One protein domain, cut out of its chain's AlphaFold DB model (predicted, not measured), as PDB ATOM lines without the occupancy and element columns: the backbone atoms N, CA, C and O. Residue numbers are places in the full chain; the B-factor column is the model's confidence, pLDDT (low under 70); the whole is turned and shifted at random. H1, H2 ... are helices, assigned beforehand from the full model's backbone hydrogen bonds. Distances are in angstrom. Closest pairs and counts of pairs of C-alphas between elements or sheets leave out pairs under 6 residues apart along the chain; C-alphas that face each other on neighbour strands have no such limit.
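What this domain is: This is residues 39 to 113 of the 131 residues of an uncharacterized protein of Pseudomonas sp. C2B4 (UniProt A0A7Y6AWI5). Two longer helices, H1 and H2, fold back on each other as a helical hairpin; the short H3 packs on the first part of H1, and H4 runs near H2. The printed part has 75 residues with four named helices, H1 to H4 in order, and no named strand: all helix. It is compact, with a radius of gyration of the C-alphas of 12.5 A, spanning 39 by 26 by 18 A.

Where its parts are: H1, residues 39 to 55, begins at C-alpha 39 (-5.520, 36.413, 26.956) and is 24.3 A long. H2, residues 60 to 75, is 22.2 A; H3 is residues 85 to 93. H4, residues 99 to 111, 18.3 A, ends at C-alpha 111 (-2.572, 24.025, -9.899).

How they stand to each other: H1 and H2 touch, closest at the C-alphas of Ala 52 and Val 63, 4.9 A. H3 touches residues 41 to 45 of H1 alone, closest at the C-alphas of Val 87 and Lys 42, 6.1 A. H4 is apart from H1 and H3. In H1 to H4 every O i to N i+4 pair is within hydrogen-bond range.

The domain as a whole: The farthest C-alphas, Glu 39 and Gly 113, are 39.2 A apart. The printed part has no cut and no long link; no printed residue is under 70.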
ATOM      1  N   GLU A  39      -6.952  36.114  27.058       93.69
ATOM      2  CA  GLU A  39      -5.520  36.413  26.956       93.69
ATOM      3  C   GLU A  39      -4.658  35.147  27.044       93.69
ATOM      4  O   GLU A  39      -3.686  35.013  26.308       93.69
ATOM      5  N   GLU A  40      -5.039  34.180  27.884       94.00
ATOM      6  CA  GLU A  40      -4.359  32.879  27.948       94.00
ATOM      7  C   GLU A  40      -4.548  32.087  26.650       94.00
ATOM      8  O   GLU A  40      -3.607  31.464  26.164       94.00
ATOM      9  N   MET A  41      -5.739  32.148  26.047       94.81
ATOM     10  CA  MET A  41      -5.990  31.497  24.759       94.81
ATOM     11  C   MET A  41      -5.244  32.184  23.605       94.81
ATOM     12  O   MET A  41      -4.718  31.501  22.734       94.81
ATOM     13  N   LYS A  42      -5.124  33.517  23.613       96.06
ATOM     14  CA  LYS A  42      -4.296  34.250  22.638       96.06
ATOM     15  C   LYS A  42      -2.813  33.915  22.779       96.06
ATOM     16  O   LYS A  42      -2.180  33.577  21.786       96.06
ATOM     17  N   ALA A  43      -2.288  33.892  24.003       96.06
ATOM     18  CA  ALA A  43      -0.915  33.456  24.258       96.06
ATOM     19  C   ALA A  43      -0.676  32.016  23.769       96.06
ATOM     20  O   ALA A  43       0.384  31.689  23.241       96.06
ATOM     21  N   LYS A  44      -1.691  31.155  23.881       96.69
ATOM     22  CA  LYS A  44      -1.635  29.800  23.339       96.69
ATOM     23  C   LYS A  44      -1.588  29.780  21.806       96.69
ATOM     24  O   LYS A  44      -0.845  28.974  21.250       96.69
ATOM     25  N   VAL A  45      -2.312  30.668  21.120       97.38
ATOM     26  CA  VAL A  45      -2.180  30.864  19.661       97.38
ATOM     27  C   VAL A  45      -0.758  31.304  19.298       97.38
ATOM     28  O   VAL A  45      -0.173  30.730  18.379       97.38
ATOM     29  N   ASP A  46      -0.164  32.236  20.048       97.75
ATOM     30  CA  ASP A  46       1.223  32.675  19.831       97.75
ATOM     31  C   ASP A  46       2.223  31.519  19.998       97.75
ATOM     32  O   ASP A  46       3.150  31.361  19.197       97.75
ATOM     33  N   ASP A  47       2.024  30.668  21.009       97.75
ATOM     34  CA  ASP A  47       2.842  29.474  21.235       97.75
ATOM     35  C   ASP A  47       2.730  28.478  20.073       97.75
ATOM     36  O   ASP A  47       3.744  27.925  19.631       97.75
ATOM     37  N   ILE A  48       1.516  28.265  19.549       97.62
ATOM     38  CA  ILE A  48       1.273  27.404  18.383       97.62
ATOM     39  C   ILE A  48       1.975  27.983  17.151       97.62
ATOM     40  O   ILE A  48       2.674  27.250  16.448       97.62
ATOM     41  N   PHE A  49       1.861  29.290  16.910       96.56
ATOM     42  CA  PHE A  49       2.539  29.950  15.796       96.56
ATOM     43  C   PHE A  49       4.067  29.861  15.929       96.56
ATOM     44  O   PHE A  49       4.767  29.482  14.988       96.56
ATOM     45  N   SER A  50       4.605  30.107  17.125       95.94
ATOM     46  CA  SER A  50       6.034  29.955  17.430       95.94
ATOM     47  C   SER A  50       6.523  28.523  17.193       95.94
ATOM     48  O   SER A  50       7.607  28.307  16.640       95.94
ATOM     49  N   TYR A  51       5.728  27.525  17.587       95.62
ATOM     50  CA  TYR A  51       6.015  26.118  17.326       95.62
ATOM     51  C   TYR A  51       6.019  25.807  15.824       95.62
ATOM     52  O   TYR A  51       6.964  25.183  15.334       95.62
ATOM     53  N   ALA A  52       5.016  26.287  15.088       94.81
ATOM     54  CA  ALA A  52       4.922  26.114  13.645       94.81
ATOM     55  C   ALA A  52       6.134  26.722  12.923       94.81
ATOM     56  O   ALA A  52       6.777  26.042  12.122       94.81
ATOM     57  N   CYS A  53       6.540  27.940  13.297       93.25
ATOM     58  CA  CYS A  53       7.748  28.592  12.790       93.25
ATOM     59  C   CYS A  53       9.018  27.774  13.060       93.25
ATOM     60  O   CYS A  53       9.884  27.684  12.197       93.25
ATOM     61  N   LYS A  54       9.146  27.134  14.231       92.38
ATOM     62  CA  LYS A  54      10.295  26.258  14.538       92.38
ATOM     63  C   LYS A  54      10.284  24.970  13.720       92.38
ATOM     64  O   LYS A  54      11.349  24.426  13.439       92.38
ATOM     65  N   ARG A  55       9.102  24.450  13.381       87.19
ATOM     66  CA  ARG A  55       8.957  23.174  12.673       87.19
ATOM     67  C   ARG A  55       9.066  23.319  11.157       87.19
ATOM     68  O   ARG A  55       9.636  22.438  10.521       87.19
ATOM     69  N   GLY A  56       8.543  24.413  10.611       81.00
ATOM     70  CA  GLY A  56       8.470  24.703   9.180       81.00
ATOM     71  C   GLY A  56       9.366  25.850   8.717       81.00
ATOM     72  O   GLY A  56       9.109  26.390   7.654       81.00
ATOM     73  N   SER A  57      10.391  26.242   9.482       73.94
ATOM     74  CA  SER A  57      11.133  27.514   9.344       73.94
ATOM     75  C   SER A  57      11.609  27.904   7.940       73.94
ATOM     76  O   SER A  57      11.916  29.069   7.707       73.94
ATOM     77  N   THR A  58      11.756  26.945   7.029       78.94
ATOM     78  CA  THR A  58      12.222  27.174   5.658       78.94
ATOM     79  C   THR A  58      11.103  27.432   4.653       78.94
ATOM     80  O   THR A  58      11.392  27.985   3.598       78.94
ATOM     81  N   TYR A  59       9.856  27.057   4.952       81.75
ATOM     82  CA  TYR A  59       8.764  27.045   3.979       81.75
ATOM     83  C   TYR A  59       7.458  27.537   4.599       81.75
ATOM     84  O   TYR A  59       6.901  26.905   5.499       81.75
ATOM     85  N   GLU A  60       6.953  28.657   4.083       85.50
ATOM     86  CA  GLU A  60       5.761  29.337   4.598       85.50
ATOM     87  C   GLU A  60       4.532  28.421   4.620       85.50
ATOM     88  O   GLU A  60       3.875  28.321   5.651       85.50
ATOM     89  N   THR A  61       4.279  27.660   3.550       87.12
ATOM     90  CA  THR A  61       3.165  26.695   3.487       87.12
ATOM     91  C   THR A  61       3.248  25.640   4.592       87.12
ATOM     92  O   THR A  61       2.230  25.236   5.151       87.12
ATOM     93  N   VAL A  62       4.458  25.214   4.968       88.19
ATOM     94  CA  VAL A  62       4.652  24.229   6.041       88.19
ATOM     95  C   VAL A  62       4.365  24.857   7.403       88.19
ATOM     96  O   VAL A  62       3.683  24.240   8.222       88.19
ATOM     97  N   VAL A  63       4.833  26.088   7.642       92.50
ATOM     98  CA  VAL A  63       4.478  26.859   8.849       92.50
ATOM     99  C   VAL A  63       2.964  27.027   8.936       92.50
ATOM    100  O   VAL A  63       2.372  26.697   9.960       92.50
ATOM    101  N   HIS A  64       2.336  27.469   7.850       93.06
ATOM    102  CA  HIS A  64       0.896  27.675   7.758       93.06
ATOM    103  C   HIS A  64       0.111  26.404   8.107       93.06
ATOM    104  O   HIS A  64      -0.794  26.439   8.942       93.06
ATOM    105  N   ASN A  65       0.491  25.264   7.524       90.75
ATOM    106  CA  ASN A  65      -0.185  23.989   7.750       90.75
ATOM    107  C   ASN A  65      -0.045  23.512   9.205       90.75
ATOM    108  O   ASN A  65      -1.031  23.089   9.809       90.75
ATOM    109  N   PHE A  66       1.146  23.630   9.806       93.44
ATOM    110  CA  PHE A  66       1.331  23.317  11.229       93.44
ATOM    111  C   PHE A  66       0.555  24.266  12.141       93.44
ATOM    112  O   PHE A  66       0.016  23.825  13.155       93.44
ATOM    113  N   PHE A  67       0.497  25.551  11.792       96.25
ATOM    114  CA  PHE A  67      -0.245  26.539  12.556       96.25
ATOM    115  C   PHE A  67      -1.746  26.235  12.538       96.25
ATOM    116  O   PHE A  67      -2.344  26.103  13.604       96.25
ATOM    117  N   CYS A  68      -2.339  26.029  11.358       95.50
ATOM    118  CA  CYS A  68      -3.767  25.732  11.239       95.50
ATOM    119  C   CYS A  68      -4.149  24.431  11.949       95.50
ATOM    120  O   CYS A  68      -5.086  24.428  12.744       95.50
ATOM    121  N   ALA A  69      -3.378  23.358  11.744       94.06
ATOM    122  CA  ALA A  69      -3.613  22.090  12.432       94.06
ATOM    123  C   ALA A  69      -3.462  22.216  13.958       94.06
ATOM    124  O   ALA A  69      -4.179  21.558  14.710       94.06
ATOM    125  N   GLY A  70      -2.541  23.060  14.433       95.44
ATOM    126  CA  GLY A  70      -2.358  23.324  15.857       95.44
ATOM    127  C   GLY A  70      -3.522  24.099  16.475       95.44
ATOM    128  O   GLY A  70      -3.980  23.737  17.556       95.44
ATOM    129  N   VAL A  71      -4.029  25.125  15.784       96.38
ATOM    130  CA  VAL A  71      -5.205  25.896  16.222       96.38
ATOM    131  C   VAL A  71      -6.440  24.995  16.283       96.38
ATOM    132  O   VAL A  71      -7.106  24.962  17.316       96.38
ATOM    133  N   GLU A  72      -6.704  24.204  15.237       95.25
ATOM    134  CA  GLU A  72      -7.829  23.255  15.225       95.25
ATOM    135  C   GLU A  72      -7.671  22.151  16.283       95.25
ATOM    136  O   GLU A  72      -8.647  21.728  16.903       95.25
ATOM    137  N   GLY A  73      -6.441  21.693  16.532       95.00
ATOM    138  CA  GLY A  73      -6.152  20.683  17.550       95.00
ATOM    139  C   GLY A  73      -6.372  21.166  18.987       95.00
ATOM    140  O   GLY A  73      -6.740  20.363  19.843       95.00
ATOM    141  N   GLU A  74      -6.161  22.456  19.257       95.19
ATOM    142  CA  GLU A  74      -6.315  23.041  20.596       95.19
ATOM    143  C   GLU A  74      -7.742  23.548  20.855       95.19
ATOM    144  O   GLU A  74      -8.297  23.307  21.926       95.19
ATOM    145  N   PHE A  75      -8.344  24.239  19.881       93.56
ATOM    146  CA  PHE A  75      -9.624  24.943  20.049       93.56
ATOM    147  C   PHE A  75     -10.798  24.271  19.323       93.56
ATOM    148  O   PHE A  75     -11.939  24.715  19.439       93.56
ATOM    149  N   GLY A  76     -10.543  23.184  18.592       93.50
ATOM    150  CA  GLY A  76     -11.536  22.513  17.760       93.50
ATOM    151  C   GLY A  76     -11.777  23.234  16.434       93.50
ATOM    152  O   GLY A  76     -11.013  24.097  16.018       93.50
ATOM    153  N   THR A  77     -12.857  22.864  15.747       93.25
ATOM    154  CA  THR A  77     -13.191  23.388  14.407       93.25
ATOM    155  C   THR A  77     -14.433  24.281  14.391       93.25
ATOM    156  O   THR A  77     -14.815  24.783  13.337       93.25
ATOM    157  N   ASP A  78     -15.113  24.447  15.529       92.25
ATOM    158  CA  ASP A  78     -16.311  25.285  15.624       92.25
ATOM    159  C   ASP A  78     -15.934  26.741  15.925       92.25
ATOM    160  O   ASP A  78     -15.869  27.171  17.077       92.25
ATOM    161  N   GLU A  79     -15.723  27.521  14.865       89.25
ATOM    162  CA  GLU A  79     -15.438  28.958  14.969       89.25
ATOM    163  C   GLU A  79     -16.625  29.778  15.511       89.25
ATOM    164  O   GLU A  79     -16.458  30.941  15.888       89.25
ATOM    165  N   THR A  80     -17.834  29.203  15.539       89.12
ATOM    166  CA  THR A  80     -19.048  29.889  16.010       89.12
ATOM    167  C   THR A  80     -19.270  29.738  17.512       89.12
ATOM    168  O   THR A  80     -20.084  30.472  18.083       89.12
ATOM    169  N   ALA A  81     -18.521  28.837  18.157       88.88
ATOM    170  CA  ALA A  81     -18.554  28.632  19.594       88.88
ATOM    171  C   ALA A  81     -18.222  29.952  20.321       88.88
ATOM    172  O   ALA A  81     -17.126  30.499  20.140       88.88
ATOM    173  N   PRO A  82     -19.129  30.491  21.162       87.50
ATOM    174  CA  PRO A  82     -18.914  31.774  21.830       87.50
ATOM    175  C   PRO A  82     -17.646  31.814  22.689       87.50
ATOM    176  O   PRO A  82     -17.071  32.885  22.873       87.50
ATOM    177  N   GLU A  83     -17.208  30.662  23.207       88.31
ATOM    178  CA  GLU A  83     -15.979  30.540  23.994       88.31
ATOM    179  C   GLU A  83     -14.692  30.791  23.191       88.31
ATOM    180  O   GLU A  83     -13.732  31.321  23.750       88.31
ATOM    181  N   PHE A  84     -14.678  30.472  21.892       91.50
ATOM    182  CA  PHE A  84     -13.478  30.516  21.049       91.50
ATOM    183  C   PHE A  84     -13.567  31.522  19.900       91.50
ATOM    184  O   PHE A  84     -12.550  31.815  19.277       91.50
ATOM    185  N   ALA A  85     -14.738  32.109  19.637       91.44
ATOM    186  CA  ALA A  85     -14.955  33.023  18.513       91.44
ATOM    187  C   ALA A  85     -13.911  34.152  18.430       91.44
ATOM    188  O   ALA A  85     -13.440  34.513  17.355       91.44
ATOM    189  N   GLU A  86     -13.519  34.714  19.572       92.00
ATOM    190  CA  GLU A  86     -12.527  35.790  19.628       92.00
ATOM    191  C   GLU A  86     -11.080  35.277  19.468       92.00
ATOM    192  O   GLU A  86     -10.227  35.988  18.940       92.00
ATOM    193  N   VAL A  87     -10.811  34.022  19.842       94.56
ATOM    194  CA  VAL A  87      -9.522  33.350  19.606       94.56
ATOM    195  C   VAL A  87      -9.341  33.052  18.122       94.56
ATOM    196  O   VAL A  87      -8.275  33.321  17.582       94.56
ATOM    197  N   PHE A  88     -10.387  32.584  17.434       95.81
ATOM    198  CA  PHE A  88     -10.333  32.358  15.988       95.81
ATOM    199  C   PHE A  88     -10.139  33.655  15.202       95.81
ATOM    200  O   PHE A  88      -9.357  33.672  14.255       95.81
ATOM    201  N   LYS A  89     -10.759  34.770  15.618       95.94
ATOM    202  CA  LYS A  89     -10.452  36.087  15.027       95.94
ATOM    203  C   LYS A  89      -8.977  36.440  15.175       95.94
ATOM    204  O   LYS A  89      -8.363  36.853  14.199       95.94
ATOM    205  N   TYR A  90      -8.415  36.238  16.365       96.31
ATOM    206  CA  TYR A  90      -7.002  36.499  16.616       96.31
ATOM    207  C   TYR A  90      -6.090  35.577  15.794       96.31
ATOM    208  O   TYR A  90      -5.159  36.042  15.148       96.31
ATOM    209  N   ALA A  91      -6.392  34.279  15.722       96.81
ATOM    210  CA  ALA A  91      -5.649  33.336  14.888       96.81
ATOM    211  C   ALA A  91      -5.701  33.716  13.397       96.81
ATOM    212  O   ALA A  91      -4.715  33.548  12.679       96.81
ATOM    213  N   ARG A  92      -6.821  34.282  12.923       96.00
ATOM    214  CA  ARG A  92      -6.952  34.791  11.547       96.00
ATOM    215  C   ARG A  92      -6.050  35.995  11.265       96.00
ATOM    216  O   ARG A  92      -5.651  36.166  10.118       96.00
ATOM    217  N   GLU A  93      -5.649  36.776  12.273       95.56
ATOM    218  CA  GLU A  93      -4.626  37.827  12.109       95.56
ATOM    219  C   GLU A  93      -3.244  37.239  11.773       95.56
ATOM    220  O   GLU A  93      -2.472  37.859  11.045       95.56
ATOM    221  N   TYR A  94      -2.968  36.010  12.225       91.19
ATOM    222  CA  TYR A  94      -1.781  35.220  11.866       91.19
ATOM    223  C   TYR A  94      -1.954  34.404  10.575       91.19
ATOM    224  O   TYR A  94      -1.075  33.623  10.216       91.19
ATOM    225  N   GLY A  95      -3.077  34.565   9.873       93.94
ATOM    226  CA  GLY A  95      -3.352  33.858   8.625       93.94
ATOM    227  C   GLY A  95      -4.024  32.498   8.794       93.94
ATOM    228  O   GLY A  95      -4.064  31.747   7.829       93.94
ATOM    229  N   TYR A  96      -4.580  32.168   9.967       96.50
ATOM    230  CA  TYR A  96      -5.364  30.939  10.140       96.50
ATOM    231  C   TYR A  96      -6.458  30.796   9.069       96.50
ATOM    232  O   TYR A  96      -7.189  31.744   8.766       96.50
ATOM    233  N   MET A  97      -6.589  29.579   8.552       96.00
ATOM    234  CA  MET A  97      -7.620  29.158   7.612       96.00
ATOM    235  C   MET A  97      -8.211  27.840   8.106       96.00
ATOM    236  O   MET A  97      -7.463  26.936   8.486       96.00
ATOM    237  N   ASN A  98      -9.538  27.718   8.083       93.25
ATOM    238  CA  ASN A  98     -10.196  26.457   8.427       93.25
ATOM    239  C   ASN A  98      -9.972  25.391   7.349       93.25
ATOM    240  O   ASN A  98      -9.535  25.691   6.238       93.25
ATOM    241  N   ALA A  99     -10.323  24.140   7.649       89.94
ATOM    242  CA  ALA A  99     -10.174  23.013   6.729       89.94
ATOM    243  C   ALA A  99     -10.673  23.264   5.287       89.94
ATOM    244  O   ALA A  99     -10.028  22.829   4.333       89.94
ATOM    245  N   THR A 100     -11.788  23.982   5.098       91.19
ATOM    246  CA  THR A 100     -12.325  24.252   3.749       91.19
ATOM    247  C   THR A 100     -11.491  25.300   3.014       91.19
ATOM    248  O   THR A 100     -11.154  25.118   1.846       91.19
ATOM    249  N   GLU A 101     -11.126  26.382   3.701       94.38
ATOM    250  CA  GLU A 101     -10.248  27.430   3.171       94.38
ATOM    251  C   GLU A 101      -8.848  26.874   2.856       94.38
ATOM    252  O   GLU A 101      -8.289  27.159   1.796       94.38
ATOM    253  N   ASN A 102      -8.315  26.013   3.732       91.00
ATOM    254  CA  ASN A 102      -7.047  25.313   3.534       91.00
ATOM    255  C   ASN A 102      -7.071  24.423   2.296       91.00
ATOM    256  O   ASN A 102      -6.174  24.537   1.467       91.00
ATOM    257  N   ALA A 103      -8.100  23.588   2.136       90.25
ATOM    258  CA  ALA A 103      -8.218  22.714   0.972       90.25
ATOM    259  C   ALA A 103      -8.307  23.512  -0.340       90.25
ATOM    260  O   ALA A 103      -7.705  23.133  -1.341       90.25
ATOM    261  N   ALA A 104      -9.021  24.643  -0.339       92.81
ATOM    262  CA  ALA A 104      -9.107  25.515  -1.507       92.81
ATOM    263  C   ALA A 104      -7.752  26.153  -1.860       92.81
ATOM    264  O   ALA A 104      -7.385  26.193  -3.036       92.81
ATOM    265  N   ARG A 105      -6.989  26.614  -0.858       91.94
ATOM    266  CA  ARG A 105      -5.618  27.099  -1.072       91.94
ATOM    267  C   ARG A 105      -4.723  25.980  -1.599       91.94
ATOM    268  O   ARG A 105      -4.056  26.189  -2.599       91.94
ATOM    269  N   GLU A 106      -4.718  24.810  -0.966       88.94
ATOM    270  CA  GLU A 106      -3.871  23.681  -1.379       88.94
ATOM    271  C   GLU A 106      -4.158  23.237  -2.815       88.94
ATOM    272  O   GLU A 106      -3.231  22.917  -3.555       88.94
ATOM    273  N   GLN A 107      -5.423  23.269  -3.234       90.31
ATOM    274  CA  GLN A 107      -5.804  23.014  -4.619       90.31
ATOM    275  C   GLN A 107      -5.241  24.083  -5.570       90.31
ATOM    276  O   GLN A 107      -4.670  23.742  -6.604       90.31
ATOM    277  N   ALA A 108      -5.360  25.366  -5.217       90.62
ATOM    278  CA  ALA A 108      -4.792  26.453  -6.014       90.62
ATOM    279  C   ALA A 108      -3.252  26.388  -6.069       90.62
ATOM    280  O   ALA A 108      -2.650  26.655  -7.108       90.62
ATOM    281  N   ASP A 109      -2.607  26.003  -4.971       88.38
ATOM    282  CA  ASP A 109      -1.168  25.768  -4.894       88.38
ATOM    283  C   ASP A 109      -0.767  24.614  -5.823       88.38
ATOM    284  O   ASP A 109       0.149  24.776  -6.630       88.38
ATOM    285  N   ALA A 110      -1.506  23.500  -5.799       87.75
ATOM    286  CA  ALA A 110      -1.287  22.348  -6.676       87.75
ATOM    287  C   ALA A 110      -1.412  22.701  -8.162       87.75
ATOM    288  O   ALA A 110      -0.566  22.302  -8.963       87.75
ATOM    289  N   GLU A 111      -2.407  23.508  -8.532       88.75
ATOM    290  CA  GLU A 111      -2.572  24.025  -9.899       88.75
ATOM    291  C   GLU A 111      -1.391  24.897 -10.352       88.75
ATOM    292  O   GLU A 111      -1.078  24.952 -11.543       88.75
ATOM    293  N   ASN A 112      -0.695  25.532  -9.406       86.94
ATOM    294  CA  ASN A 112       0.512  26.323  -9.642       86.94
ATOM    295  C   ASN A 112       1.815  25.518  -9.460       86.94
ATOM    296  O   ASN A 112       2.908  26.088  -9.527       86.94
ATOM    297  N   GLY A 113       1.718  24.201  -9.250       86.44
ATOM    298  CA  GLY A 113       2.858  23.303  -9.077       86.44
ATOM    299  C   GLY A 113       3.456  23.292  -7.671       86.44
ATOM    300  O   GLY A 113       4.555  22.780  -7.490       86.44
TER     301      GLY A 113